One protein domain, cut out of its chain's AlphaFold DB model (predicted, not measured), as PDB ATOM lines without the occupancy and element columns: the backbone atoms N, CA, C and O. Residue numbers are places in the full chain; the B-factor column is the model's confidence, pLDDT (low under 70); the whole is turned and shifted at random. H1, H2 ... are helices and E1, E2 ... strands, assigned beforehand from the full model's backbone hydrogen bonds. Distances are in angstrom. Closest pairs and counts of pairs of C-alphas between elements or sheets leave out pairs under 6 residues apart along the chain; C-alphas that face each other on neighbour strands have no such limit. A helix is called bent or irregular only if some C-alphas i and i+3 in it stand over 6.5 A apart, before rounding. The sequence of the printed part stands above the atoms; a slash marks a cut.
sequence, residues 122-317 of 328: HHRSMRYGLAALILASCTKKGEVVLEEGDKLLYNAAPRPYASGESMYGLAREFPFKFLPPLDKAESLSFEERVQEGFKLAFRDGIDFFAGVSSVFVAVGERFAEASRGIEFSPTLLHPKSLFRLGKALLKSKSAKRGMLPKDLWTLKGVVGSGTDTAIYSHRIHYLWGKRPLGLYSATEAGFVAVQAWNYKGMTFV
ATOM      1  N   HIS A 122      -3.146  21.448  38.134       94.62
ATOM      2  CA  HIS A 122      -2.949  22.760  38.738       94.62
ATOM      3  C   HIS A 122      -2.734  22.644  40.252       94.62
ATOM      4  O   HIS A 122      -1.712  23.102  40.760       94.62
ATOM      5  N   HIS A 123      -3.623  21.948  40.964       92.94
ATOM      6  CA  HIS A 123      -3.498  21.750  42.409       92.94
ATOM      7  C   HIS A 123      -2.212  21.015  42.812       92.94
ATOM      8  O   HIS A 123      -1.531  21.433  43.751       92.94
ATOM      9  N   ARG A 124      -1.824  19.950  42.094       94.25
ATOM     10  CA  ARG A 124      -0.547  19.255  42.355       94.25
ATOM     11  C   ARG A 124       0.651  20.172  42.121       94.25
ATOM     12  O   ARG A 124       1.540  20.225  42.965       94.25
ATOM     13  N   SER A 125       0.647  20.946  41.036       95.19
ATOM     14  CA  SER A 125       1.710  21.922  40.764       95.19
ATOM     15  C   SER A 125       1.829  22.937  41.898       95.19
ATOM     16  O   SER A 125       2.917  23.166  42.414       95.19
ATOM     17  N   MET A 126       0.715  23.515  42.354       94.94
ATOM     18  CA  MET A 126       0.747  24.556  43.388       94.94
ATOM     19  C   MET A 126       1.191  24.031  44.752       94.94
ATOM     20  O   MET A 126       1.889  24.742  45.478       94.94
ATOM     21  N   ARG A 127       0.917  22.756  45.055       95.31
ATOM     22  CA  ARG A 127       1.513  22.072  46.208       95.31
ATOM     23  C   ARG A 127       3.041  22.119  46.154       95.31
ATOM     24  O   ARG A 127       3.669  22.494  47.141       95.31
ATOM     25  N   TYR A 128       3.645  21.811  45.010       96.38
ATOM     26  CA  TYR A 128       5.100  21.895  44.852       96.38
ATOM     27  C   TYR A 128       5.622  23.333  44.809       96.38
ATOM     28  O   TYR A 128       6.748  23.587  45.229       96.38
ATOM     29  N   GLY A 129       4.791  24.293  44.400       95.88
ATOM     30  CA  GLY A 129       5.093  25.718  44.530       95.88
ATOM     31  C   GLY A 129       5.253  26.131  45.988       95.88
ATOM     32  O   GLY A 129       6.240  26.770  46.352       95.88
ATOM     33  N   LEU A 130       4.319  25.707  46.844       96.69
ATOM     34  CA  LEU A 130       4.414  25.961  48.278       96.69
ATOM     35  C   LEU A 130       5.592  25.206  48.908       96.69
ATOM     36  O   LEU A 130       6.301  25.771  49.740       96.69
ATOM     37  N   ALA A 131       5.853  23.971  48.471       97.38
ATOM     38  CA  ALA A 131       7.034  23.219  48.884       97.38
ATOM     39  C   ALA A 131       8.330  23.973  48.552       97.38
ATOM     40  O   ALA A 131       9.198  24.091  49.412       97.38
ATOM     41  N   ALA A 132       8.445  24.551  47.352       97.19
ATOM     42  CA  ALA A 132       9.603  25.350  46.963       97.19
ATOM     43  C   ALA A 132       9.796  26.574  47.873       97.19
ATOM     44  O   ALA A 132      10.924  26.878  48.248       97.19
ATOM     45  N   LEU A 133       8.717  27.248  48.291       97.31
ATOM     46  CA  LEU A 133       8.792  28.375  49.232       97.31
ATOM     47  C   LEU A 133       9.236  27.936  50.638       97.31
ATOM     48  O   LEU A 133      10.071  28.602  51.256       97.31
ATOM     49  N   ILE A 134       8.730  26.800  51.129       97.81
ATOM     50  CA  ILE A 134       9.180  26.205  52.398       97.81
ATOM     51  C   ILE A 134      10.678  25.884  52.315       97.81
ATOM     52  O   ILE A 134      11.454  26.346  53.149       97.81
ATOM     53  N   LEU A 135      11.102  25.178  51.265       98.00
ATOM     54  CA  LEU A 135      12.500  24.789  51.059       98.00
ATOM     55  C   LEU A 135      13.425  26.000  50.875       98.00
ATOM     56  O   LEU A 135      14.568  25.970  51.319       98.00
ATOM     57  N   ALA A 136      12.945  27.075  50.243       97.06
ATOM     58  CA  ALA A 136      13.740  28.277  49.990       97.06
ATOM     59  C   ALA A 136      13.973  29.119  51.247       97.06
ATOM     60  O   ALA A 136      14.812  30.024  51.228       97.06
ATOM     61  N   SER A 137      13.198  28.871  52.303       96.44
ATOM     62  CA  SER A 137      13.244  29.631  53.548       96.44
ATOM     63  C   SER A 137      13.814  28.858  54.732       96.44
ATOM     64  O   SER A 137      14.168  29.484  55.732       96.44
ATOM     65  N   CYS A 138      13.961  27.538  54.620       95.50
ATOM     66  CA  CYS A 138      14.537  26.716  55.671       95.50
ATOM     67  C   CYS A 138      16.060  26.553  55.541       95.50
ATOM     68  O   CYS A 138      16.665  26.723  54.483       95.50
ATOM     69  N   THR A 139      16.691  26.229  56.663       93.81
ATOM     70  CA  THR A 139      18.132  25.984  56.806       93.81
ATOM     71  C   THR A 139      18.441  24.520  57.113       93.81
ATOM     72  O   THR A 139      19.576  24.070  56.944       93.81
ATOM     73  N   LYS A 140      17.427  23.760  57.538       95.31
ATOM     74  CA  LYS A 140      17.514  22.342  57.889       95.31
ATOM     75  C   LYS A 140      16.217  21.608  57.556       95.31
ATOM     76  O   LYS A 140      15.153  22.214  57.426       95.31
ATOM     77  N   LYS A 141      16.305  20.279  57.473       96.00
ATOM     78  CA  LYS A 141      15.147  19.394  57.301       96.00
ATOM     79  C   LYS A 141      14.112  19.631  58.406       96.00
ATOM     80  O   LYS A 141      14.485  19.759  59.569       96.00
ATOM     81  N   GLY A 142      12.831  19.651  58.044       95.69
ATOM     82  CA  GLY A 142      11.715  19.790  58.987       95.69
ATOM     83  C   GLY A 142      11.391  21.234  59.369       95.69
ATOM     84  O   GLY A 142      10.321  21.507  59.904       95.69
ATOM     85  N   GLU A 143      12.278  22.187  59.077       97.06
ATOM     86  CA  GLU A 143      12.043  23.582  59.422       97.06
ATOM     87  C   GLU A 143      11.046  24.219  58.448       97.06
ATOM     88  O   GLU A 143      11.269  24.298  57.243       97.06
ATOM     89  N   VAL A 144       9.942  24.713  59.000       97.19
ATOM     90  CA  VAL A 144       8.972  25.543  58.292       97.19
ATOM     91  C   VAL A 144       8.977  26.900  58.974       97.19
ATOM     92  O   VAL A 144       8.724  26.956  60.174       97.19
ATOM     93  N   VAL A 145       9.224  27.986  58.238       96.31
ATOM     94  CA  VAL A 145       9.195  29.382  58.749       96.31
ATOM     95  C   VAL A 145       8.090  30.233  58.115       96.31
ATOM     96  O   VAL A 145       7.993  31.438  58.352       96.31
ATOM     97  N   LEU A 146       7.261  29.591  57.294       95.31
ATOM     98  CA  LEU A 146       6.092  30.186  56.668       95.31
ATOM     99  C   LEU A 146       5.091  30.646  57.739       95.31
ATOM    100  O   LEU A 146       4.871  29.940  58.731       95.31
ATOM    101  N   GLU A 147       4.502  31.819  57.527       96.25
ATOM    102  CA  GLU A 147       3.531  32.474  58.403       96.25
ATOM    103  C   GLU A 147       2.364  33.043  57.591       96.25
ATOM    104  O   GLU A 147       2.517  33.473  56.447       96.25
ATOM    105  N   GLU A 148       1.169  33.060  58.183       95.88
ATOM    106  CA  GLU A 148       0.010  33.677  57.538       95.88
ATOM    107  C   GLU A 148       0.257  35.158  57.247       95.88
ATOM    108  O   GLU A 148       0.727  35.917  58.094       95.88
ATOM    109  N   GLY A 149      -0.108  35.592  56.039       95.44
ATOM    110  CA  GLY A 149       0.091  36.970  55.616       95.44
ATOM    111  C   GLY A 149       1.527  37.314  55.223       95.44
ATOM    112  O   GLY A 149       1.799  38.504  55.023       95.44
ATOM    113  N   ASP A 150       2.408  36.316  55.079       97.31
ATOM    114  CA  ASP A 150       3.709  36.482  54.435       97.31
ATOM    115  C   ASP A 150       3.553  37.192  53.086       97.31
ATOM    116  O   ASP A 150       2.642  36.909  52.298       97.31
ATOM    117  N   LYS A 151       4.426  38.169  52.833       96.81
ATOM    118  CA  LYS A 151       4.317  39.061  51.679       96.81
ATOM    119  C   LYS A 151       5.115  38.524  50.507       96.81
ATOM    120  O   LYS A 151       6.336  38.385  50.607       96.81
ATOM    121  N   LEU A 152       4.433  38.281  49.392       95.44
ATOM    122  CA  LEU A 152       5.024  37.749  48.169       95.44
ATOM    123  C   LEU A 152       4.976  38.811  47.069       95.44
ATOM    124  O   LEU A 152       3.908  39.307  46.709       95.44
ATOM    125  N   LEU A 153       6.139  39.181  46.539       91.31
ATOM    126  CA  LEU A 153       6.227  40.172  45.465       91.31
ATOM    127  C   LEU A 153       5.774  39.554  44.131       91.31
ATOM    128  O   LEU A 153       6.376  38.590  43.659       91.31
ATOM    129  N   TYR A 154       4.735  40.119  43.509       88.88
ATOM    130  CA  TYR A 154       4.225  39.674  42.213       88.88
ATOM    131  C   TYR A 154       5.008  40.348  41.084       88.88
ATOM    132  O   TYR A 154       4.783  41.509  40.745       88.88
ATOM    133  N   ASN A 155       5.868  39.583  40.417       80.06
ATOM    134  CA  ASN A 155       6.627  40.015  39.237       80.06
ATOM    135  C   ASN A 155       6.461  39.069  38.029       80.06
ATOM    136  O   ASN A 155       7.235  39.137  37.076       80.06
ATOM    137  N   ALA A 156       5.478  38.169  38.072       84.25
ATOM    138  CA  ALA A 156       5.185  37.242  36.986       84.25
ATOM    139  C   ALA A 156       4.498  37.944  35.805       84.25
ATOM    140  O   ALA A 156       3.922  39.024  35.956       84.25
ATOM    141  N   ALA A 157       4.519  37.316  34.628       85.44
ATOM    142  CA  ALA A 157       3.620  37.705  33.547       85.44
ATOM    143  C   ALA A 157       2.165  37.407  33.970       85.44
ATOM    144  O   ALA A 157       1.945  36.440  34.699       85.44
ATOM    145  N   PRO A 158       1.174  38.223  33.576       88.38
ATOM    146  CA  PRO A 158      -0.221  37.972  33.938       88.38
ATOM    147  C   PRO A 158      -0.758  36.725  33.225       88.38
ATOM    148  O   PRO A 158      -0.133  36.197  32.300       88.38
ATOM    149  N   ARG A 159      -1.939  36.249  33.617       91.19
ATOM    150  CA  ARG A 159      -2.626  35.196  32.861       91.19
ATOM    151  C   ARG A 159      -2.869  35.648  31.407       91.19
ATOM    152  O   ARG A 159      -3.045  36.842  31.158       91.19
ATOM    153  N   PRO A 160      -2.826  34.734  30.418       91.62
ATOM    154  CA  PRO A 160      -2.811  33.271  30.533       91.62
ATOM    155  C   PRO A 160      -1.401  32.644  30.535       91.62
ATOM    156  O   PRO A 160      -1.238  31.482  30.162       91.62
ATOM    157  N   TYR A 161      -0.343  33.386  30.882       89.38
ATOM    158  CA  TYR A 161       0.972  32.765  31.055       89.38
ATOM    159  C   TYR A 161       0.984  31.874  32.303       89.38
ATOM    160  O   TYR A 161       0.417  32.236  33.335       89.38
ATOM    161  N   ALA A 162       1.695  30.743  32.236       88.56
ATOM    162  CA  ALA A 162       1.804  29.796  33.352       88.56
ATOM    163  C   ALA A 162       2.304  30.446  34.655       88.56
ATOM    164  O   ALA A 162       1.908  30.048  35.748       88.56
ATOM    165  N   SER A 163       3.157  31.468  34.546       86.88
ATOM    166  CA  SER A 163       3.661  32.221  35.696       86.88
ATOM    167  C   SER A 163       2.564  33.023  36.405       86.88
ATOM    168  O   SER A 163       2.546  33.045  37.632       86.88
ATOM    169  N   GLY A 164       1.619  33.610  35.667       89.88
ATOM    170  CA  GLY A 164       0.457  34.297  36.236       89.88
ATOM    171  C   GLY A 164      -0.533  33.323  36.864       89.88
ATOM    172  O   GLY A 164      -0.945  33.518  38.006       89.88
ATOM    173  N   GLU A 165      -0.830  32.216  36.175       91.50
ATOM    174  CA  GLU A 165      -1.675  31.142  36.724       91.50
ATOM    175  C   GLU A 165      -1.095  30.587  38.036       91.50
ATOM    176  O   GLU A 165      -1.828  30.344  38.994       91.50
ATOM    177  N   SER A 166       0.233  30.469  38.124       91.12
ATOM    178  CA  SER A 166       0.917  30.010  39.339       91.12
ATOM    179  C   SER A 166       0.745  30.966  40.525       91.12
ATOM    180  O   SER A 166       0.623  30.512  41.659       91.12
ATOM    181  N   MET A 167       0.695  32.284  40.298       91.56
ATOM    182  CA  MET A 167       0.477  33.253  41.382       91.56
ATOM    183  C   MET A 167      -0.935  33.138  41.965       91.56
ATOM    184  O   MET A 167      -1.101  33.131  43.185       91.56
ATOM    185  N   TYR A 168      -1.949  32.966  41.112       91.62
ATOM    186  CA  TYR A 168      -3.325  32.726  41.558       91.62
ATOM    187  C   TYR A 168      -3.480  31.379  42.263       91.62
ATOM    188  O   TYR A 168      -4.171  31.288  43.277       91.62
ATOM    189  N   GLY A 169      -2.825  30.340  41.749       92.81
ATOM    190  CA  GLY A 169      -2.825  29.024  42.370       92.81
ATOM    191  C   GLY A 169      -2.182  29.031  43.760       92.81
ATOM    192  O   GLY A 169      -2.772  28.524  44.713       92.81
ATOM    193  N   LEU A 170      -1.034  29.699  43.922       93.44
ATOM    194  CA  LEU A 170      -0.387  29.872  45.228       93.44
ATOM    195  C   LEU A 170      -1.274  30.618  46.230       93.44
ATOM    196  O   LEU A 170      -1.304  30.248  47.401       93.44
ATOM    197  N   ALA A 171      -2.026  31.623  45.777       92.69
ATOM    198  CA  ALA A 171      -2.961  32.365  46.623       92.69
ATOM    199  C   ALA A 171      -4.114  31.507  47.164       92.69
ATOM    200  O   ALA A 171      -4.684  31.826  48.206       92.69
ATOM    201  N   ARG A 172      -4.467  30.425  46.456       91.75
ATOM    202  CA  ARG A 172      -5.461  29.440  46.907       91.75
ATOM    203  C   ARG A 172      -4.863  28.422  47.876       91.75
ATOM    204  O   ARG A 172      -5.559  27.976  48.780       91.75
ATOM    205  N   GLU A 173      -3.593  28.062  47.697       92.69
ATOM    206  CA  GLU A 173      -2.905  27.107  48.574       92.69
ATOM    207  C   GLU A 173      -2.507  27.717  49.927       92.69
ATOM    208  O   GLU A 173      -2.490  27.009  50.940       92.69
ATOM    209  N   PHE A 174      -2.179  29.014  49.970       95.31
ATOM    210  CA  PHE A 174      -1.737  29.683  51.192       95.31
ATOM    211  C   PHE A 174      -2.065  31.194  51.190       95.31
ATOM    212  O   PHE A 174      -1.949  31.840  50.146       95.31
ATOM    213  N   PRO A 175      -2.444  31.797  52.341       95.50
ATOM    214  CA  PRO A 175      -2.917  33.180  52.435       95.50
ATOM    215  C   PRO A 175      -1.758  34.187  52.418       95.50
ATOM    216  O   PRO A 175      -1.501  34.903  53.393       95.50
ATOM    217  N   PHE A 176      -1.039  34.242  51.300       96.31
ATOM    218  CA  PHE A 176      -0.019  35.253  51.044       96.31
ATOM    219  C   PHE A 176      -0.639  36.633  50.820       96.31
ATOM    220  O   PHE A 176      -1.709  36.779  50.227       96.31
ATOM    221  N   LYS A 177       0.089  37.676  51.222       96.44
ATOM    222  CA  LYS A 177      -0.197  39.057  50.824       96.44
ATOM    223  C   LYS A 177       0.617  39.395  49.581       96.44
ATOM    224  O   LYS A 177       1.804  39.702  49.678       96.44
ATOM    225  N   PHE A 178      -0.017  39.330  48.417       95.38
ATOM    226  CA  PHE A 178       0.637  39.684  47.160       95.38
ATOM    227  C   PHE A 178       0.884  41.189  47.070       95.38
ATOM    228  O   PHE A 178       0.025  41.994  47.438       95.38
ATOM    229  N   LEU A 179       2.065  41.558  46.576       93.62
ATOM    230  CA  LEU A 179       2.467  42.943  46.351       93.62
ATOM    231  C   LEU A 179       2.761  43.155  44.855       93.62
ATOM    232  O   LEU A 179       3.768  42.634  44.380       93.62
ATOM    233  N   PRO A 180       1.944  43.915  44.104       93.31
ATOM    234  CA  PRO A 180       0.600  44.379  44.466       93.31
ATOM    235  C   PRO A 180      -0.419  43.225  44.587       93.31
ATOM    236  O   PRO A 180      -0.107  42.098  44.191       93.31
ATOM    237  N   PRO A 181      -1.633  43.487  45.119       94.19
ATOM    238  CA  PRO A 181      -2.741  42.529  45.088       94.19
ATOM    239  C   PRO A 181      -2.985  41.977  43.677       94.19
ATOM    240  O   PRO A 181      -2.760  42.684  42.697       94.19
ATOM    241  N   LEU A 182      -3.418  40.717  43.576       91.50
ATOM    242  CA  LEU A 182      -3.473  39.959  42.314       91.50
ATOM    243  C   LEU A 182      -4.275  40.658  41.206       91.50
ATOM    244  O   LEU A 182      -3.801  40.786  40.081       91.50
ATOM    245  N   ASP A 183      -5.470  41.134  41.544       89.31
ATOM    246  CA  ASP A 183      -6.376  41.864  40.657       89.31
ATOM    247  C   ASP A 183      -5.726  43.132  40.090       89.31
ATOM    248  O   ASP A 183      -5.744  43.362  38.880       89.31
ATOM    249  N   LYS A 184      -5.067  43.908  40.954       91.50
ATOM    250  CA  LYS A 184      -4.307  45.093  40.553       91.50
ATOM    251  C   LYS A 184      -3.054  44.725  39.761       91.50
ATOM    252  O   LYS A 184      -2.677  45.443  38.844       91.50
ATOM    253  N   ALA A 185      -2.380  43.628  40.100       88.69
ATOM    254  CA  ALA A 185      -1.171  43.203  39.407       88.69
ATOM    255  C   ALA A 185      -1.454  42.930  37.924       88.69
ATOM    256  O   ALA A 185      -0.678  43.352  37.064       88.69
ATOM    257  N   GLU A 186      -2.558  42.255  37.606       87.81
ATOM    258  CA  GLU A 186      -2.883  41.890  36.225       87.81
ATOM    259  C   GLU A 186      -3.319  43.067  35.352       87.81
ATOM    260  O   GLU A 186      -3.087  43.020  34.144       87.81
ATOM    261  N   SER A 187      -3.871  44.136  35.935       89.44
ATOM    262  CA  SER A 187      -4.260  45.335  35.180       89.44
ATOM    263  C   SER A 187      -3.086  46.247  34.814       89.44
ATOM    264  O   SER A 187      -3.254  47.160  34.012       89.44
ATOM    265  N   LEU A 188      -1.913  46.045  35.420       89.62
ATOM    266  CA  LEU A 188      -0.729  46.881  35.219       89.62
ATOM    267  C   LEU A 188       0.192  46.303  34.142       89.62
ATOM    268  O   LEU A 188       0.335  45.081  34.011       89.62
ATOM    269  N   SER A 189       0.905  47.180  33.432       88.88
ATOM    270  CA  SER A 189       2.074  46.757  32.660       88.88
ATOM    271  C   SER A 189       3.138  46.153  33.586       88.88
ATOM    272  O   SER A 189       3.115  46.322  34.806       88.88
ATOM    273  N   PHE A 190       4.100  45.423  33.018       83.19
ATOM    274  CA  PHE A 190       5.171  44.821  33.815       83.19
ATOM    275  C   PHE A 190       5.962  45.871  34.613       83.19
ATOM    276  O   PHE A 190       6.263  45.657  35.787       83.19
ATOM    277  N   GLU A 191       6.263  47.015  34.002       82.38
ATOM    278  CA  GLU A 191       7.011  48.089  34.649       82.38
ATOM    279  C   GLU A 191       6.222  48.744  35.785       82.38
ATOM    280  O   GLU A 191       6.729  48.832  36.906       82.38
ATOM    281  N   GLU A 192       4.967  49.118  35.539       88.31
ATOM    282  CA  GLU A 192       4.094  49.693  36.568       88.31
ATOM    283  C   GLU A 192       3.865  48.712  37.721       88.31
ATOM    284  O   GLU A 192       3.863  49.102  38.888       88.31
ATOM    285  N   ARG A 193       3.727  47.415  37.417       89.00
ATOM    286  CA  ARG A 193       3.589  46.360  38.424       89.00
ATOM    287  C   ARG A 193       4.815  46.277  39.325       89.00
ATOM    288  O   ARG A 193       4.664  46.201  40.543       89.00
ATOM    289  N   VAL A 194       6.015  46.296  38.743       83.31
ATOM    290  CA  VAL A 194       7.273  46.289  39.502       83.31
ATOM    291  C   VAL A 194       7.370  47.533  40.388       83.31
ATOM    292  O   VAL A 194       7.674  47.411  41.575       83.31
ATOM    293  N   GLN A 195       7.072  48.716  39.846       83.69
ATOM    294  CA  GLN A 195       7.108  49.973  40.598       83.69
ATOM    295  C   GLN A 195       6.106  49.982  41.762       83.69
ATOM    296  O   GLN A 195       6.474  50.300  42.896       83.69
ATOM    297  N   GLU A 196       4.858  49.582  41.518       87.69
ATOM    298  CA  GLU A 196       3.820  49.520  42.547       87.69
ATOM    299  C   GLU A 196       4.140  48.459  43.609       87.69
ATOM    300  O   GLU A 196       4.018  48.721  44.808       87.69
ATOM    301  N   GLY A 197       4.614  47.279  43.196       88.44
ATOM    302  CA  GLY A 197       5.061  46.228  44.108       88.44
ATOM    303  C   GLY A 197       6.171  46.716  45.035       88.44
ATOM    304  O   GLY A 197       6.104  46.505  46.246       88.44
ATOM    305  N   PHE A 198       7.143  47.460  44.499       83.56
ATOM    306  CA  PHE A 198       8.196  48.076  45.301       83.56
ATOM    307  C   PHE A 198       7.687  49.149  46.251       83.56
ATOM    308  O   PHE A 198       8.077  49.169  47.418       83.56
ATOM    309  N   LYS A 199       6.808  50.034  45.786       84.81
ATOM    310  CA  LYS A 199       6.202  51.071  46.625       84.81
ATOM    311  C   LYS A 199       5.497  50.459  47.838       84.81
ATOM    312  O   LYS A 199       5.694  50.917  48.965       84.81
ATOM    313  N   LEU A 200       4.732  49.390  47.628       89.38
ATOM    314  CA  LEU A 200       4.074  48.650  48.706       89.38
ATOM    315  C   LEU A 200       5.093  47.932  49.601       89.38
ATOM    316  O   LEU A 200       5.019  48.030  50.824       89.38
ATOM    317  N   ALA A 201       6.100  47.291  49.012       88.56
ATOM    318  CA  ALA A 201       7.190  46.633  49.725       88.56
ATOM    319  C   ALA A 201       8.015  47.573  50.616       88.56
ATOM    320  O   ALA A 201       8.467  47.175  51.692       88.56
ATOM    321  N   PHE A 202       8.221  48.824  50.207       84.00
ATOM    322  CA  PHE A 202       8.896  49.828  51.031       84.00
ATOM    323  C   PHE A 202       8.142  50.068  52.344       84.00
ATOM    324  O   PHE A 202       8.755  50.105  53.417       84.00
ATOM    325  N   ARG A 203       6.808  50.162  52.268       84.50
ATOM    326  CA  ARG A 203       5.927  50.365  53.425       84.50
ATOM    327  C   ARG A 203       5.755  49.093  54.253       84.50
ATOM    328  O   ARG A 203       5.922  49.121  55.477       84.50
ATOM    329  N   ASP A 204       5.492  47.968  53.600       88.75
ATOM    330  CA  ASP A 204       4.982  46.760  54.255       88.75
ATOM    331  C   ASP A 204       6.062  45.685  54.470       88.75
ATOM    332  O   ASP A 204       5.931  44.836  55.356       88.75
ATOM    333  N   GLY A 205       7.187  45.776  53.759       91.12
ATOM    334  CA  GLY A 205       8.230  44.749  53.690       91.12
ATOM    335  C   GLY A 205       7.950  43.702  52.608       91.12
ATOM    336  O   GLY A 205       6.893  43.717  51.985       91.12
ATOM    337  N   ILE A 206       8.899  42.789  52.401       94.00
ATOM    338  CA  ILE A 206       8.759  41.606  51.539       94.00
ATOM    339  C   ILE A 206       9.340  40.421  52.304       94.00
ATOM    340  O   ILE A 206      10.425  40.551  52.878       94.00
ATOM    341  N   ASP A 207       8.641  39.290  52.273       96.81
ATOM    342  CA  ASP A 207       9.068  38.046  52.911       96.81
ATOM    343  C   ASP A 207       9.551  37.038  51.857       96.81
ATOM    344  O   ASP A 207      10.614  36.439  52.014       96.81
ATOM    345  N   PHE A 208       8.840  36.912  50.735       95.69
ATOM    346  CA  PHE A 208       9.187  35.998  49.649       95.69
ATOM    347  C   PHE A 208       9.283  36.686  48.298       95.69
ATOM    348  O   PHE A 208       8.543  37.625  47.988       95.69
ATOM    349  N   PHE A 209      10.159  36.138  47.458       91.00
ATOM    350  CA  PHE A 209      10.239  36.512  46.057       91.00
ATOM    351  C   PHE A 209      10.285  35.267  45.163       91.00
ATOM    352  O   PHE A 209      11.199  34.458  45.288       91.00
ATOM    353  N   ALA A 210       9.301  35.088  44.279       90.00
ATOM    354  CA  ALA A 210       9.200  33.920  43.404       90.00
ATOM    355  C   ALA A 210       8.914  34.345  41.961       90.00
ATOM    356  O   ALA A 210       8.086  35.220  41.737       90.00
ATOM    357  N   GLY A 211       9.591  33.738  40.985       85.56
ATOM    358  CA  GLY A 211       9.482  34.146  39.586       85.56
ATOM    359  C   GLY A 211      10.668  33.707  38.731       85.56
ATOM    360  O   GLY A 211      11.416  32.801  39.095       85.56
ATOM    361  N   VAL A 212      10.820  34.352  37.572       82.44
ATOM    362  CA  VAL A 212      11.913  34.073  36.628       82.44
ATOM    363  C   VAL A 212      13.201  34.750  37.096       82.44
ATOM    364  O   VAL A 212      13.187  35.917  37.493       82.44
ATOM    365  N   SER A 213      14.322  34.036  37.017       85.56
ATOM    366  CA  SER A 213      15.591  34.487  37.596       85.56
ATOM    367  C   SER A 213      16.138  35.788  36.995       85.56
ATOM    368  O   SER A 213      16.544  36.686  37.738       85.56
ATOM    369  N   SER A 214      16.073  35.954  35.673       84.88
ATOM    370  CA  SER A 214      16.421  37.213  34.988       84.88
ATOM    371  C   SER A 214      15.613  38.423  35.475       84.88
ATOM    372  O   SER A 214      16.158  39.525  35.586       84.88
ATOM    373  N   VAL A 215      14.342  38.235  35.848       83.50
ATOM    374  CA  VAL A 215      13.506  39.320  36.383       83.50
ATOM    375  C   VAL A 215      14.057  39.822  37.715       83.50
ATOM    376  O   VAL A 215      14.096  41.028  37.935       83.50
ATOM    377  N   PHE A 216      14.537  38.941  38.597       85.62
ATOM    378  CA  PHE A 216      15.125  39.365  39.873       85.62
ATOM    379  C   PHE A 216      16.350  40.257  39.691       85.62
ATOM    380  O   PHE A 216      16.551  41.197  40.467       85.62
ATOM    381  N   VAL A 217      17.168  39.961  38.680       88.94
ATOM    382  CA  VAL A 217      18.343  40.767  38.348       88.94
ATOM    383  C   VAL A 217      17.910  42.121  37.806       88.94
ATOM    384  O   VAL A 217      18.276  43.130  38.399       88.94
ATOM    385  N   ALA A 218      17.051  42.149  36.783       86.94
ATOM    386  CA  ALA A 218      16.577  43.395  36.180       86.94
ATOM    387  C   ALA A 218      15.912  44.324  37.213       86.94
ATOM    388  O   ALA A 218      16.188  45.520  37.276       86.94
ATOM    389  N   VAL A 219      15.065  43.755  38.072       84.38
ATOM    390  CA  VAL A 219      14.355  44.467  39.139       84.38
ATOM    391  C   VAL A 219      15.330  44.981  40.209       84.38
ATOM    392  O   VAL A 219      15.209  46.119  40.658       84.38
ATOM    393  N   GLY A 220      16.325  44.179  40.602       87.50
ATOM    394  CA  GLY A 220      17.327  44.586  41.590       87.50
ATOM    395  C   GLY A 220      18.338  45.614  41.067       87.50
ATOM    396  O   GLY A 220      18.790  46.463  41.833       87.50
ATOM    397  N   GLU A 221      18.674  45.575  39.778       88.62
ATOM    398  CA  GLU A 221      19.567  46.545  39.133       88.62
ATOM    399  C   GLU A 221      18.887  47.896  38.943       88.62
ATOM    400  O   GLU A 221      19.427  48.905  39.394       88.62
ATOM    401  N   ARG A 222      17.655  47.904  38.419       81.56
ATOM    402  CA  ARG A 222      16.828  49.117  38.336       81.56
ATOM    403  C   ARG A 222      16.655  49.781  39.699       81.56
ATOM    404  O   ARG A 222      16.745  51.000  39.817       81.56
ATOM    405  N   PHE A 223      16.455  48.982  40.746       83.19
ATOM    406  CA  PHE A 223      16.425  49.491  42.114       83.19
ATOM    407  C   PHE A 223      17.753  50.167  42.498       83.19
ATOM    408  O   PHE A 223      17.759  51.277  43.033       83.19
ATOM    409  N   ALA A 224      18.883  49.504  42.242       82.75
ATOM    410  CA  ALA A 224      20.201  50.023  42.593       82.75
ATOM    411  C   ALA A 224      20.518  51.334  41.852       82.75
ATOM    412  O   ALA A 224      21.131  52.227  42.439       82.75
ATOM    413  N   GLU A 225      20.073  51.472  40.603       80.12
ATOM    414  CA  GLU A 225      20.169  52.704  39.814       80.12
ATOM    415  C   GLU A 225      19.299  53.822  40.395       80.12
ATOM    416  O   GLU A 225      19.824  54.887  40.721       80.12
ATOM    417  N   ALA A 226      18.009  53.561  40.629       70.62
ATOM    418  CA  ALA A 226      17.073  54.536  41.197       70.62
ATOM    419  C   ALA A 226      17.491  55.010  42.602       70.62
ATOM    420  O   ALA A 226      17.300  56.169  42.967       70.62
ATOM    421  N   SER A 227      18.136  54.141  43.388       70.19
ATOM    422  CA  SER A 227      18.631  54.480  44.728       70.19
ATOM    423  C   SER A 227      19.736  55.547  44.746       70.19
ATOM    424  O   SER A 227      20.055  56.069  45.815       70.19
ATOM    425  N   ARG A 228      20.330  55.883  43.591       67.06
ATOM    426  CA  ARG A 228      21.360  56.931  43.473       67.06
ATOM    427  C   ARG A 228      20.780  58.349  43.473       67.06
ATOM    428  O   ARG A 228      21.537  59.287  43.691       67.06
ATOM    429  N   GLY A 229      19.468  58.498  43.279       59.16
ATOM    430  CA  GLY A 229      18.764  59.784  43.233       59.16
ATOM    431  C   GLY A 229      17.418  59.712  43.949       59.16
ATOM    432  O   GLY A 229      16.381  59.899  43.328       59.16
ATOM    433  N   ILE A 230      17.425  59.373  45.244       58.66
ATOM    434  CA  ILE A 230      16.192  59.210  46.029       58.66
ATOM    435  C   ILE A 230      15.474  60.556  46.145       58.66
ATOM    436  O   ILE A 230      15.847  61.398  46.960       58.66
ATOM    437  N   GLU A 231      14.411  60.729  45.368       52.78
ATOM    438  CA  GLU A 231      13.456  61.814  45.562       52.78
ATOM    439  C   GLU A 231      12.492  61.466  46.704       52.78
ATOM    440  O   GLU A 231      11.938  60.362  46.789       52.78
ATOM    441  N   PHE A 232      12.297  62.415  47.618       51.16
ATOM    442  CA  PHE A 232      11.421  62.253  48.774       51.16
ATOM    443  C   PHE A 232       9.947  62.272  48.343       51.16
ATOM    444  O   PHE A 232       9.297  63.312  48.326       51.16
ATOM    445  N   SER A 233       9.400  61.104  48.003       57.75
ATOM    446  CA  SER A 233       7.959  60.935  47.786       57.75
ATOM    447  C   SER A 233       7.183  60.851  49.114       57.75
ATOM    448  O   SER A 233       7.716  60.353  50.110       57.75
ATOM    449  N   PRO A 234       5.889  61.228  49.152       55.78
ATOM    450  CA  PRO A 234       5.050  61.122  50.353       55.78
ATOM    451  C   PRO A 234       4.975  59.702  50.934       55.78
ATOM    452  O   PRO A 234       4.839  59.516  52.140       55.78
ATOM    453  N   THR A 235       5.128  58.672  50.095       57.91
ATOM    454  CA  THR A 235       5.187  57.270  50.529       57.91
ATOM    455  C   THR A 235       6.413  56.919  51.375       57.91
ATOM    456  O   THR A 235       6.373  55.945  52.131       57.91
ATOM    457  N   LEU A 236       7.486  57.712  51.299       60.69
ATOM    458  CA  LEU A 236       8.665  57.547  52.148       60.69
ATOM    459  C   LEU A 236       8.446  58.083  53.568       60.69
ATOM    460  O   LEU A 236       9.162  57.653  54.464       60.69
ATOM    461  N   LEU A 237       7.441  58.939  53.798       66.69
ATOM    462  CA  LEU A 237       7.179  59.577  55.099       66.69
ATOM    463  C   LEU A 237       6.546  58.639  56.141       66.69
ATOM    464  O   LEU A 237       6.363  59.025  57.294       66.69
ATOM    465  N   HIS A 238       6.220  57.397  55.777       76.88
ATOM    466  CA  HIS A 238       5.719  56.430  56.748       76.88
ATOM    467  C   HIS A 238       6.846  56.015  57.724       76.88
ATOM    468  O   HIS A 238       7.918  55.612  57.262       76.88
ATOM    469  N   PRO A 239       6.627  55.998  59.057       82.00
ATOM    470  CA  PRO A 239       7.692  55.750  60.040       82.00
ATOM    471  C   PRO A 239       8.480  54.453  59.807       82.00
ATOM    472  O   PRO A 239       9.708  54.429  59.892       82.00
ATOM    473  N   LYS A 240       7.785  53.367  59.432       83.69
ATOM    474  CA  LYS A 240       8.434  52.084  59.098       83.69
ATOM    475  C   LYS A 240       9.331  52.182  57.856       83.69
ATOM    476  O   LYS A 240      10.372  51.530  57.816       83.69
ATOM    477  N   SER A 241       8.942  52.982  56.862       83.31
ATOM    478  CA  SER A 241       9.720  53.200  55.638       83.31
ATOM    479  C   SER A 241      10.986  53.999  55.939       83.31
ATOM    480  O   SER A 241      12.067  53.583  55.529       83.31
ATOM    481  N   LEU A 242      10.873  55.073  56.731       84.56
ATOM    482  CA  LEU A 242      12.015  55.884  57.172       84.56
ATOM    483  C   LEU A 242      13.027  55.058  57.967       84.56
ATOM    484  O   LEU A 242      14.224  55.128  57.702       84.56
ATOM    485  N   PHE A 243      12.555  54.222  58.896       87.06
ATOM    486  CA  PHE A 243      13.433  53.345  59.667       87.06
ATOM    487  C   PHE A 243      14.188  52.347  58.776       87.06
ATOM    488  O   PHE A 243      15.405  52.187  58.910       87.06
ATOM    489  N   ARG A 244      13.495  51.694  57.828       88.44
ATOM    490  CA  ARG A 244      14.142  50.783  56.866       88.44
ATOM    491  C   ARG A 244      15.157  51.516  56.002       88.44
ATOM    492  O   ARG A 244      16.264  51.013  55.834       88.44
ATOM    493  N   LEU A 245      14.799  52.694  55.496       87.81
ATOM    494  CA  LEU A 245      15.682  53.516  54.677       87.81
ATOM    495  C   LEU A 245      16.932  53.934  55.458       87.81
ATOM    496  O   LEU A 245      18.039  53.755  54.965       87.81
ATOM    497  N   GLY A 246      16.777  54.402  56.698       88.44
ATOM    498  CA  GLY A 246      17.898  54.752  57.571       88.44
ATOM    499  C   GLY A 246      18.837  53.568  57.809       88.44
ATOM    500  O   GLY A 246      20.044  53.676  57.593       88.44
ATOM    501  N   LYS A 247      18.287  52.395  58.157       91.31
ATOM    502  CA  LYS A 247      19.070  51.156  58.311       91.31
ATOM    503  C   LYS A 247      19.792  50.773  57.017       91.31
ATOM    504  O   LYS A 247      20.949  50.356  57.062       91.31
ATOM    505  N   ALA A 248      19.122  50.907  55.877       91.50
ATOM    506  CA  ALA A 248      19.688  50.560  54.583       91.50
ATOM    507  C   ALA A 248      20.816  51.515  54.166       91.50
ATOM    508  O   ALA A 248      21.853  51.052  53.694       91.50
ATOM    509  N   LEU A 249      20.663  52.819  54.419       90.44
ATOM    510  CA  LEU A 249      21.695  53.832  54.188       90.44
ATOM    511  C   LEU A 249      22.937  53.598  55.053       90.44
ATOM    512  O   LEU A 249      24.059  53.729  54.568       90.44
ATOM    513  N   LEU A 250      22.758  53.221  56.321       92.38
ATOM    514  CA  LEU A 250      23.881  52.875  57.198       92.38
ATOM    515  C   LEU A 250      24.646  51.654  56.668       92.38
ATOM    516  O   LEU A 250      25.871  51.694  56.550       92.38
ATOM    517  N   LYS A 251      23.928  50.591  56.283       93.38
ATOM    518  CA  LYS A 251      24.529  49.379  55.703       93.38
ATOM    519  C   LYS A 251      25.266  49.660  54.393       93.38
ATOM    520  O   LYS A 251      26.378  49.167  54.206       93.38
ATOM    521  N   SER A 252      24.667  50.433  53.488       92.38
ATOM    522  CA  SER A 252      25.253  50.719  52.174       92.38
ATOM    523  C   SER A 252      26.499  51.602  52.288       92.38
ATOM    524  O   SER A 252      27.531  51.265  51.701       92.38
ATOM    525  N   LYS A 253      26.461  52.647  53.132       90.75
ATOM    526  CA  LYS A 253      27.625  53.498  53.432       90.75
ATOM    527  C   LYS A 253      28.757  52.716  54.091       90.75
ATOM    528  O   LYS A 253      29.897  52.826  53.649       90.75
ATOM    529  N   SER A 254      28.452  51.882  55.089       93.44
ATOM    530  CA  SER A 254      29.458  51.023  55.732       93.44
ATOM    531  C   SER A 254      30.112  50.055  54.742       93.44
ATOM    532  O   SER A 254      31.290  49.741  54.883       93.44
ATOM    533  N   ALA A 255      29.369  49.599  53.733       91.75
ATOM    534  CA  ALA A 255      29.864  48.719  52.678       91.75
ATOM    535  C   ALA A 255      30.488  49.468  51.480       91.75
ATOM    536  O   ALA A 255      30.830  48.823  50.491       91.75
ATOM    537  N   LYS A 256      30.617  50.805  51.545       91.06
ATOM    538  CA  LYS A 256      31.182  51.669  50.489       91.06
ATOM    539  C   LYS A 256      30.575  51.426  49.096       91.06
ATOM    540  O   LYS A 256      31.279  51.426  48.091       91.06
ATOM    541  N   ARG A 257      29.259  51.206  49.029       90.81
ATOM    542  CA  ARG A 257      28.528  50.945  47.777       90.81
ATOM    543  C   ARG A 257      27.158  51.620  47.768       90.81
ATOM    544  O   ARG A 257      26.654  52.032  48.809       90.81
ATOM    545  N   GLY A 258      26.533  51.666  46.591       88.00
ATOM    546  CA  GLY A 258      25.121  52.032  46.461       88.00
ATOM    547  C   GLY A 258      24.205  51.098  47.260       88.00
ATOM    548  O   GLY A 258      24.566  49.956  47.577       88.00
ATOM    549  N   MET A 259      23.016  51.598  47.596       90.12
ATOM    550  CA  MET A 259      22.002  50.819  48.296       90.12
ATOM    551  C   MET A 259      21.458  49.715  47.389       90.12
ATOM    552  O   MET A 259      21.223  49.912  46.201       90.12
ATOM    553  N   LEU A 260      21.273  48.535  47.968       92.75
ATOM    554  CA  LEU A 260      20.748  47.355  47.294       92.75
ATOM    555  C   LEU A 260      19.465  46.883  47.988       92.75
ATOM    556  O   LEU A 260      19.273  47.179  49.171       92.75
ATOM    557  N   PRO A 261      18.620  46.082  47.314       91.69
ATOM    558  CA  PRO A 261      17.412  45.529  47.926       91.69
ATOM    559  C   PRO A 261      17.662  44.818  49.269       91.69
ATOM    560  O   PRO A 261      16.901  45.008  50.216       91.69
ATOM    561  N   LYS A 262      18.774  44.076  49.401       94.50
ATOM    562  CA  LYS A 262      19.168  43.385  50.650       94.50
ATOM    563  C   LYS A 262      19.433  44.299  51.852       94.50
ATOM    564  O   LYS A 262      19.514  43.836  52.992       94.50
ATOM    565  N   ASP A 263      19.645  45.589  51.610       93.19
ATOM    566  CA  ASP A 263      19.850  46.552  52.688       93.19
ATOM    567  C   ASP A 263      18.514  46.939  53.334       93.19
ATOM    568  O   ASP A 263      18.467  47.131  54.554       93.19
ATOM    569  N   LEU A 264      17.443  46.977  52.531       90.75
ATOM    570  CA  LEU A 264      16.075  47.310  52.935       90.75
ATOM    571  C   LEU A 264      15.290  46.104  53.442       90.75
ATOM    572  O   LEU A 264      14.624  46.189  54.477       90.75
ATOM    573  N   TRP A 265      15.352  44.993  52.709       92.44
ATOM    574  CA  TRP A 265      14.549  43.803  52.970       92.44
ATOM    575  C   TRP A 265      15.424  42.620  53.354       92.44
ATOM    576  O   TRP A 265      16.541  42.444  52.875       92.44
ATOM    577  N   THR A 266      14.898  41.788  54.246       93.25
ATOM    578  CA  THR A 266      15.502  40.512  54.627       93.25
ATOM    579  C   THR A 266      14.508  39.429  54.258       93.25
ATOM    580  O   THR A 266      13.578  39.162  55.008       93.25
ATOM    581  N   LEU A 267      14.678  38.870  53.061       95.69
ATOM    582  CA  LEU A 267      13.771  37.858  52.530       95.69
ATOM    583  C   LEU A 267      13.890  36.560  53.340       95.69
ATOM    584  O   LEU A 267      15.001  36.139  53.668       95.69
ATOM    585  N   LYS A 268      12.755  35.908  53.607       97.19
ATOM    586  CA  LYS A 268      12.686  34.530  54.107       97.19
ATOM    587  C   LYS A 268      13.237  33.580  53.044       97.19
ATOM    588  O   LYS A 268      14.180  32.847  53.329       97.19
ATOM    589  N   GLY A 269      12.736  33.668  51.808       95.88
ATOM    590  CA  GLY A 269      13.172  32.818  50.697       95.88
ATOM    591  C   GLY A 269      13.015  33.456  49.316       95.88
ATOM    592  O   GLY A 269      12.190  34.348  49.108       95.88
ATOM    593  N   VAL A 270      13.820  32.976  48.366       95.44
ATOM    594  CA  VAL A 270      13.736  33.328  46.940       95.44
ATOM    595  C   VAL A 270      13.596  32.041  46.139       95.44
ATOM    596  O   VAL A 270      14.398  31.135  46.333       95.44
ATOM    597  N   VAL A 271      12.617  31.958  45.238       94.69
ATOM    598  CA  VAL A 271      12.418  30.808  44.340       94.69
ATOM    599  C   VAL A 271      12.602  31.262  42.898       94.69
ATOM    600  O   VAL A 271      11.839  32.089  42.401       94.69
ATOM    601  N   GLY A 272      13.616  30.719  42.232       90.69
ATOM    602  CA  GLY A 272      13.888  30.954  40.818       90.69
ATOM    603  C   GLY A 272      13.380  29.811  39.958       90.69
ATOM    604  O   GLY A 272      13.750  28.659  40.172       90.69
ATOM    605  N   SER A 273      12.553  30.146  38.973       83.50
ATOM    606  CA  SER A 273      12.170  29.243  37.891       83.50
ATOM    607  C   SER A 273      12.852  29.653  36.585       83.50
ATOM    608  O   SER A 273      13.136  30.832  36.365       83.50
ATOM    609  N   GLY A 274      13.116  28.670  35.721       75.12
ATOM    610  CA  GLY A 274      13.749  28.862  34.416       75.12
ATOM    611  C   GLY A 274      15.152  28.265  34.320       75.12
ATOM    612  O   GLY A 274      15.788  27.921  35.321       75.12
ATOM    613  N   THR A 275      15.629  28.144  33.081       73.12
ATOM    614  CA  THR A 275      16.936  27.564  32.723       73.12
ATOM    615  C   THR A 275      18.119  28.455  33.111       73.12
ATOM    616  O   THR A 275      19.251  27.992  33.197       73.12
ATOM    617  N   ASP A 276      17.862  29.730  33.400       79.19
ATOM    618  CA  ASP A 276      18.842  30.772  33.700       79.19
ATOM    619  C   ASP A 276      19.125  30.940  35.206       79.19
ATOM    620  O   ASP A 276      19.964  31.752  35.604       79.19
ATOM    621  N   THR A 277      18.473  30.157  36.073       83.50
ATOM    622  CA  THR A 277      18.603  30.297  37.536       83.50
ATOM    623  C   THR A 277      20.032  30.080  38.027       83.50
ATOM    624  O   THR A 277      20.526  30.860  38.843       83.50
ATOM    625  N   ALA A 278      20.733  29.072  37.500       84.12
ATOM    626  CA  ALA A 278      22.137  28.832  37.832       84.12
ATOM    627  C   ALA A 278      23.039  30.008  37.413       84.12
ATOM    628  O   ALA A 278      23.911  30.410  38.182       84.12
ATOM    629  N   ILE A 279      22.774  30.603  36.245       87.81
ATOM    630  CA  ILE A 279      23.541  31.729  35.691       87.81
ATOM    631  C   ILE A 279      23.385  32.969  36.579       87.81
ATOM    632  O   ILE A 279      24.367  33.617  36.943       87.81
ATOM    633  N   TYR A 280      22.154  33.285  36.986       90.69
ATOM    634  CA  TYR A 280      21.871  34.501  37.750       90.69
ATOM    635  C   TYR A 280      22.015  34.349  39.267       90.69
ATOM    636  O   TYR A 280      21.983  35.356  39.977       90.69
ATOM    637  N   SER A 281      22.222  33.137  39.792       91.69
ATOM    638  CA  SER A 281      22.223  32.854  41.236       91.69
ATOM    639  C   SER A 281      23.157  33.764  42.045       91.69
ATOM    640  O   SER A 281      22.736  34.374  43.034       91.69
ATOM    641  N   HIS A 282      24.405  33.942  41.593       94.06
ATOM    642  CA  HIS A 282      25.362  34.822  42.271       94.06
ATOM    643  C   HIS A 282      24.907  36.288  42.250       94.06
ATOM    644  O   HIS A 282      24.987  36.987  43.265       94.06
ATOM    645  N   ARG A 283      24.385  36.757  41.110       95.19
ATOM    646  CA  ARG A 283      23.912  38.137  40.956       95.19
ATOM    647  C   ARG A 283      22.680  38.407  41.816       95.19
ATOM    648  O   ARG A 283      22.630  39.428  42.497       95.19
ATOM    649  N   ILE A 284      21.737  37.469  41.858       94.38
ATOM    650  CA  ILE A 284      20.545  37.535  42.709       94.38
ATOM    651  C   ILE A 284      20.955  37.587  44.179       94.38
ATOM    652  O   ILE A 284      20.511  38.476  44.901       94.38
ATOM    653  N   HIS A 285      21.868  36.716  44.613       95.94
ATOM    654  CA  HIS A 285      22.379  36.739  45.980       95.94
ATOM    655  C   HIS A 285      23.076  38.065  46.320       95.94
ATOM    656  O   HIS A 285      22.865  38.620  47.400       95.94
ATOM    657  N   TYR A 286      23.859  38.622  45.393       95.38
ATOM    658  CA  TYR A 286      24.485  39.929  45.575       95.38
ATOM    659  C   TYR A 286      23.455  41.052  45.784       95.38
ATOM    660  O   TYR A 286      23.653  41.876  46.680       95.38
ATOM    661  N   LEU A 287      22.371  41.079  45.003       94.69
ATOM    662  CA  LEU A 287      21.341  42.126  45.054       94.69
ATOM    663  C   LEU A 287      20.383  41.953  46.246       94.69
ATOM    664  O   LEU A 287      20.114  42.907  46.976       94.69
ATOM    665  N   TRP A 288      19.899  40.731  46.465       94.12
ATOM    666  CA  TRP A 288      18.779  40.417  47.360       94.12
ATOM    667  C   TRP A 288      19.188  39.737  48.668       94.12
ATOM    668  O   TRP A 288      18.372  39.605  49.574       94.12
ATOM    669  N   GLY A 289      20.451  39.324  48.804       94.75
ATOM    670  CA  GLY A 289      20.974  38.715  50.032       94.75
ATOM    671  C   GLY A 289      20.481  37.289  50.288       94.75
ATOM    672  O   GLY A 289      20.773  36.724  51.339       94.75
ATOM    673  N   LYS A 290      19.754  36.691  49.337       95.00
ATOM    674  CA  LYS A 290      19.301  35.297  49.363       95.00
ATOM    675  C   LYS A 290      19.584  34.632  48.026       95.00
ATOM    676  O   LYS A 290      19.415  35.247  46.974       95.00
ATOM    677  N   ARG A 291      20.059  33.386  48.075       94.06
ATOM    678  CA  ARG A 291      20.238  32.566  46.875       94.06
ATOM    679  C   ARG A 291      18.865  32.090  46.396       94.06
ATOM    680  O   ARG A 291      18.071  31.672  47.242       94.06
ATOM    681  N   PRO A 292      18.578  32.151  45.088       94.94
ATOM    682  CA  PRO A 292      17.350  31.589  44.554       94.94
ATOM    683  C   PRO A 292      17.400  30.066  44.671       94.94
ATOM    684  O   PRO A 292      18.372  29.436  44.254       94.94
ATOM    685  N   LEU A 293      16.359  29.479  45.247       95.81
ATOM    686  CA  LEU A 293      16.119  28.049  45.193       95.81
ATOM    687  C   LEU A 293      15.554  27.708  43.818       95.81
ATOM    688  O   LEU A 293      14.567  28.306  43.391       95.81
ATOM    689  N   GLY A 294      16.187  26.774  43.117       94.69
ATOM    690  CA  GLY A 294      15.751  26.370  41.791       94.69
ATOM    691  C   GLY A 294      14.450  25.566  41.816       94.69
ATOM    692  O   GLY A 294      14.307  24.598  42.566       94.69
ATOM    693  N   LEU A 295      13.539  25.928  40.921       94.00
ATOM    694  CA  LEU A 295      12.323  25.198  40.595       94.00
ATOM    695  C   LEU A 295      12.289  24.971  39.080       94.00
ATOM    696  O   LEU A 295      12.170  25.917  38.302       94.00
ATOM    697  N   TYR A 296      12.407  23.720  38.653       92.75
ATOM    698  CA  TYR A 296      12.280  23.353  37.250       92.75
ATOM    699  C   TYR A 296      10.810  23.154  36.894       92.75
ATOM    700  O   TYR A 296      10.088  22.385  37.533       92.75
ATOM    701  N   SER A 297      10.361  23.868  35.868       91.06
ATOM    702  CA  SER A 297       8.965  23.878  35.455       91.06
ATOM    703  C   SER A 297       8.815  24.133  33.967       91.06
ATOM    704  O   SER A 297       9.593  24.890  33.389       91.06
ATOM    705  N   ALA A 298       7.747  23.600  33.390       90.81
ATOM    706  CA  ALA A 298       7.302  23.920  32.042       90.81
ATOM    707  C   ALA A 298       5.796  24.195  32.049       90.81
ATOM    708  O   ALA A 298       5.087  23.786  32.968       90.81
ATOM    709  N   THR A 299       5.289  24.887  31.027       91.81
ATOM    710  CA  THR A 299       3.840  25.143  30.941       91.81
ATOM    711  C   THR A 299       3.081  23.832  30.736       91.81
ATOM    712  O   THR A 299       2.034  23.631  31.334       91.81
ATOM    713  N   GLU A 300       3.651  22.940  29.927       92.06
ATOM    714  CA  GLU A 300       3.146  21.612  29.584       92.06
ATOM    715  C   GLU A 300       3.159  20.647  30.775       92.06
ATOM    716  O   GLU A 300       2.248  19.840  30.926       92.06
ATOM    717  N   ALA A 301       4.191  20.740  31.617       92.38
ATOM    718  CA  ALA A 301       4.517  19.728  32.622       92.38
ATOM    719  C   ALA A 301       4.272  20.190  34.071       92.38
ATOM    720  O   ALA A 301       4.450  19.411  35.007       92.38
ATOM    721  N   GLY A 302       3.915  21.460  34.286       93.38
ATOM    722  CA  GLY A 302       3.830  22.053  35.619       93.38
ATOM    723  C   GLY A 302       5.192  22.117  36.321       93.38
ATOM    724  O   GLY A 302       6.219  22.371  35.690       93.38
ATOM    725  N   PHE A 303       5.207  21.932  37.643       94.38
ATOM    726  CA  PHE A 303       6.425  21.948  38.465       94.38
ATOM    727  C   PHE A 303       7.033  20.551  38.569       94.38
ATOM    728  O   PHE A 303       6.515  19.695  39.274       94.38
ATOM    729  N   VAL A 304       8.131  20.336  37.851       95.00
ATOM    730  CA  VAL A 304       8.703  19.015  37.572       95.00
ATOM    731  C   VAL A 304       9.728  18.593  38.620       95.00
ATOM    732  O   VAL A 304       9.746  17.436  39.035       95.00
ATOM    733  N   ALA A 305      10.595  19.514  39.034       95.56
ATOM    734  CA  ALA A 305      11.648  19.223  39.994       95.56
ATOM    735  C   ALA A 305      11.997  20.461  40.817       95.56
ATOM    736  O   ALA A 305      11.866  21.592  40.353       95.56
ATOM    737  N   VAL A 306      12.470  20.255  42.039       95.62
ATOM    738  CA  VAL A 306      12.787  21.338  42.973       95.62
ATOM    739  C   VAL A 306      14.090  21.030  43.698       95.62
ATOM    740  O   VAL A 306      14.391  19.871  43.985       95.62
ATOM    741  N   GLN A 307      14.901  22.051  43.964       95.50
ATOM    742  CA  GLN A 307      16.083  21.865  44.806       95.50
ATOM    743  C   GLN A 307      15.676  21.712  46.272       95.50
ATOM    744  O   GLN A 307      14.716  22.328  46.731       95.50
ATOM    745  N   ALA A 308      16.449  20.946  47.037       95.75
ATOM    746  CA  ALA A 308      16.350  20.971  48.492       95.75
ATOM    747  C   ALA A 308      17.041  22.225  49.072       95.75
ATOM    748  O   ALA A 308      17.749  22.954  48.373       95.75
ATOM    749  N   TRP A 309      16.904  22.442  50.384       95.00
ATOM    750  CA  TRP A 309      17.509  23.570  51.123       95.00
ATOM    751  C   TRP A 309      19.047  23.605  51.084       95.00
ATOM    752  O   TRP A 309      19.672  24.579  51.496       95.00
ATOM    753  N   ASN A 310      19.684  22.541  50.588       93.62
ATOM    754  CA  ASN A 310      21.123  22.489  50.347       93.62
ATOM    755  C   ASN A 310      21.544  23.174  49.030       93.62
ATOM    756  O   ASN A 310      22.744  23.324  48.798       93.62
ATOM    757  N   TYR A 311      20.587  23.579  48.180       91.81
ATOM    758  CA  TYR A 311      20.799  24.182  46.859       91.81
ATOM    759  C   TYR A 311      21.627  23.310  45.892       91.81
ATOM    760  O   TYR A 311      22.235  23.827  44.950       91.81
ATOM    761  N   LYS A 312      21.673  21.987  46.112       89.88
ATOM    762  CA  LYS A 312      22.419  21.020  45.290       89.88
ATOM    763  C   LYS A 312      21.469  20.109  44.531       89.88
ATOM    764  O   LYS A 312      20.586  19.512  45.138       89.88
ATOM    765  N   GLY A 313      21.721  19.948  43.231       90.06
ATOM    766  CA  GLY A 313      20.880  19.127  42.361       90.06
ATOM    767  C   GLY A 313      19.412  19.558  42.401       90.06
ATOM    768  O   GLY A 313      19.074  20.596  42.970       90.06
ATOM    769  N   MET A 314      18.547  18.764  41.784       93.50
ATOM    770  CA  MET A 314      17.094  18.899  41.851       93.50
ATOM    771  C   MET A 314      16.487  17.515  42.038       93.50
ATOM    772  O   MET A 314      16.994  16.539  41.489       93.50
ATOM    773  N   THR A 315      15.395  17.440  42.790       95.25
ATOM    774  CA  THR A 315      14.632  16.208  42.986       95.25
ATOM    775  C   THR A 315      13.342  16.305  42.187       95.25
ATOM    776  O   THR A 315      12.591  17.271  42.348       95.25
ATOM    777  N   PHE A 316      13.091  15.320  41.322       96.75
ATOM    778  CA  PHE A 316      11.819  15.198  40.613       96.75
ATOM    779  C   PHE A 316      10.675  15.004  41.599       96.75
ATOM    780  O   PHE A 316      10.828  14.339  42.625       96.75
ATOM    781  N   VAL A 317       9.518  15.569  41.282       96.75
ATOM    782  CA  VAL A 317       8.316  15.356  42.081       96.75
ATOM    783  C   VAL A 317       7.548  14.137  41.550       96.75
ATOM    784  O   VAL A 317       7.406  13.985  40.340       96.75
TER     785      VAL A 317
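What this domain is: This is residues 122 to 317 of the 328 residues of an uncharacterized protein of Chloroflexi bacterium (UniProt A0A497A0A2). A six-strand sheet curls like part of a barrel, with H1 and H2 in its hollow and H9 over its other face. H4 packs on the E2–E1 end of the sheet; H5 runs out from the sheet, and H6, H7 and H8 lie beyond it. The printed part has 196 residues, with nine named helices and six named strands in the order H1 E1 H2 E2 H3 H4 E3 H5 H6 H7 H8 E4 H9 E5 E6; the mixed sheet runs E2 E1 E3 E4 E5 E6. The class is mixed, helices and strands; the whole is compact, with a radius of gyration of the C-alphas of 16.3 A and spans of 46 by 35 by 29 A.

Where its parts are: Find C-alpha 122 at (-2.949, 22.760, 38.738); from there H1 runs 23.0 A to residue 137. Next come E1, 151 to 153, H2, 162 to 173, E2, 177 to 179, H3, 182 to 187, and H4, 190 to 204, 20.5 A long. E3, 208 to 212, leads at C-alpha 213, (15.591, 34.487, 37.596), into H5, 213 to 229, 26.1 A long. Then read H6, 234 to 237, H7, 239 to 254, 22.7 A long, H8, 261 to 264, E4, 269 to 273, and H9, 277 to 288, irregular, with C-alphas 279 and 282 7.5 A apart. E5, 292 to 298, is 17.8 A long, and E6, 302 to 306, ends at (12.787, 21.338, 42.973).

How they stand to each other: The sheet is strongly twisted. Its parallel pairs show N 152 and O 177 at 3.0 A for E2 and E1, N 208 and O 151 at 2.9 A for E1 and E3, N 271 and O 209 at 2.9 A for E3 and E4, and N 293 and O 270 at 2.8 A for E4 and E5. The hairpin E5 and E6 is antiparallel, with N 296 and O 305 at 2.8 A. E1, H2, E2 and E4, H9, E5 are strand-helix-strand units, parallel neighbour strands with a helix between, both with right-handed crossovers; E3, H5 to H8, E4 is a third. H1 and H9 are on opposite faces. H2 stands at the sheet's level, only just, at a height of 3.6 A; it touches H1 about perpendicular at 81 degrees, closest C-alphas Met 126 and Leu 170, 5.7 A. H3 is close to H2 but not clearly touching, C-alphas Tyr 168 and Leu 182 7.3 A apart. H4 is on the sheet, its closest C-alphas to E2 being Gly 197 and Leu 179, 4.7 A. H5 only grazes the sheet with residues 213 to 216 and touches H9 at a shallow tilt of 27 degrees, the same way, closest C-alphas Ser 213 and Thr 277, 5.2 A. H8, the hub, touches H7, closest C-alphas Ala 248 and Asp 263, 4.4 A, and H9, with Lys 262 and Trp 288, 4.4 A, and only just H5, with 3 pairs of C-alphas within 8 A, the closest Gly 220 and Pro 261, 6.4 A. H4 touches H6 with residues 199 to 203 alone, closest C-alphas Lys 199 and Thr 235, 7.4 A. Each O i to N i+4 pair is within hydrogen-bond range in H1, H2 and H7; the counts are 1 of 2 in H3, 10 of 11 in H4, 11 of 13 in H5 and 6 of 8 in H9, while H6 and H8 are too short for such a pair.

The domain as a whole: The two C-alphas farthest apart, Phe 232 and Phe 316, are 47.8 A apart. The printed part has no cut; the link H1 to E1, residues 138 to 150, is long. Residues 229 to 234 stand free, and pLDDT is under 70 at residues 228 to 237, against a mean of 89.2 for the printed part.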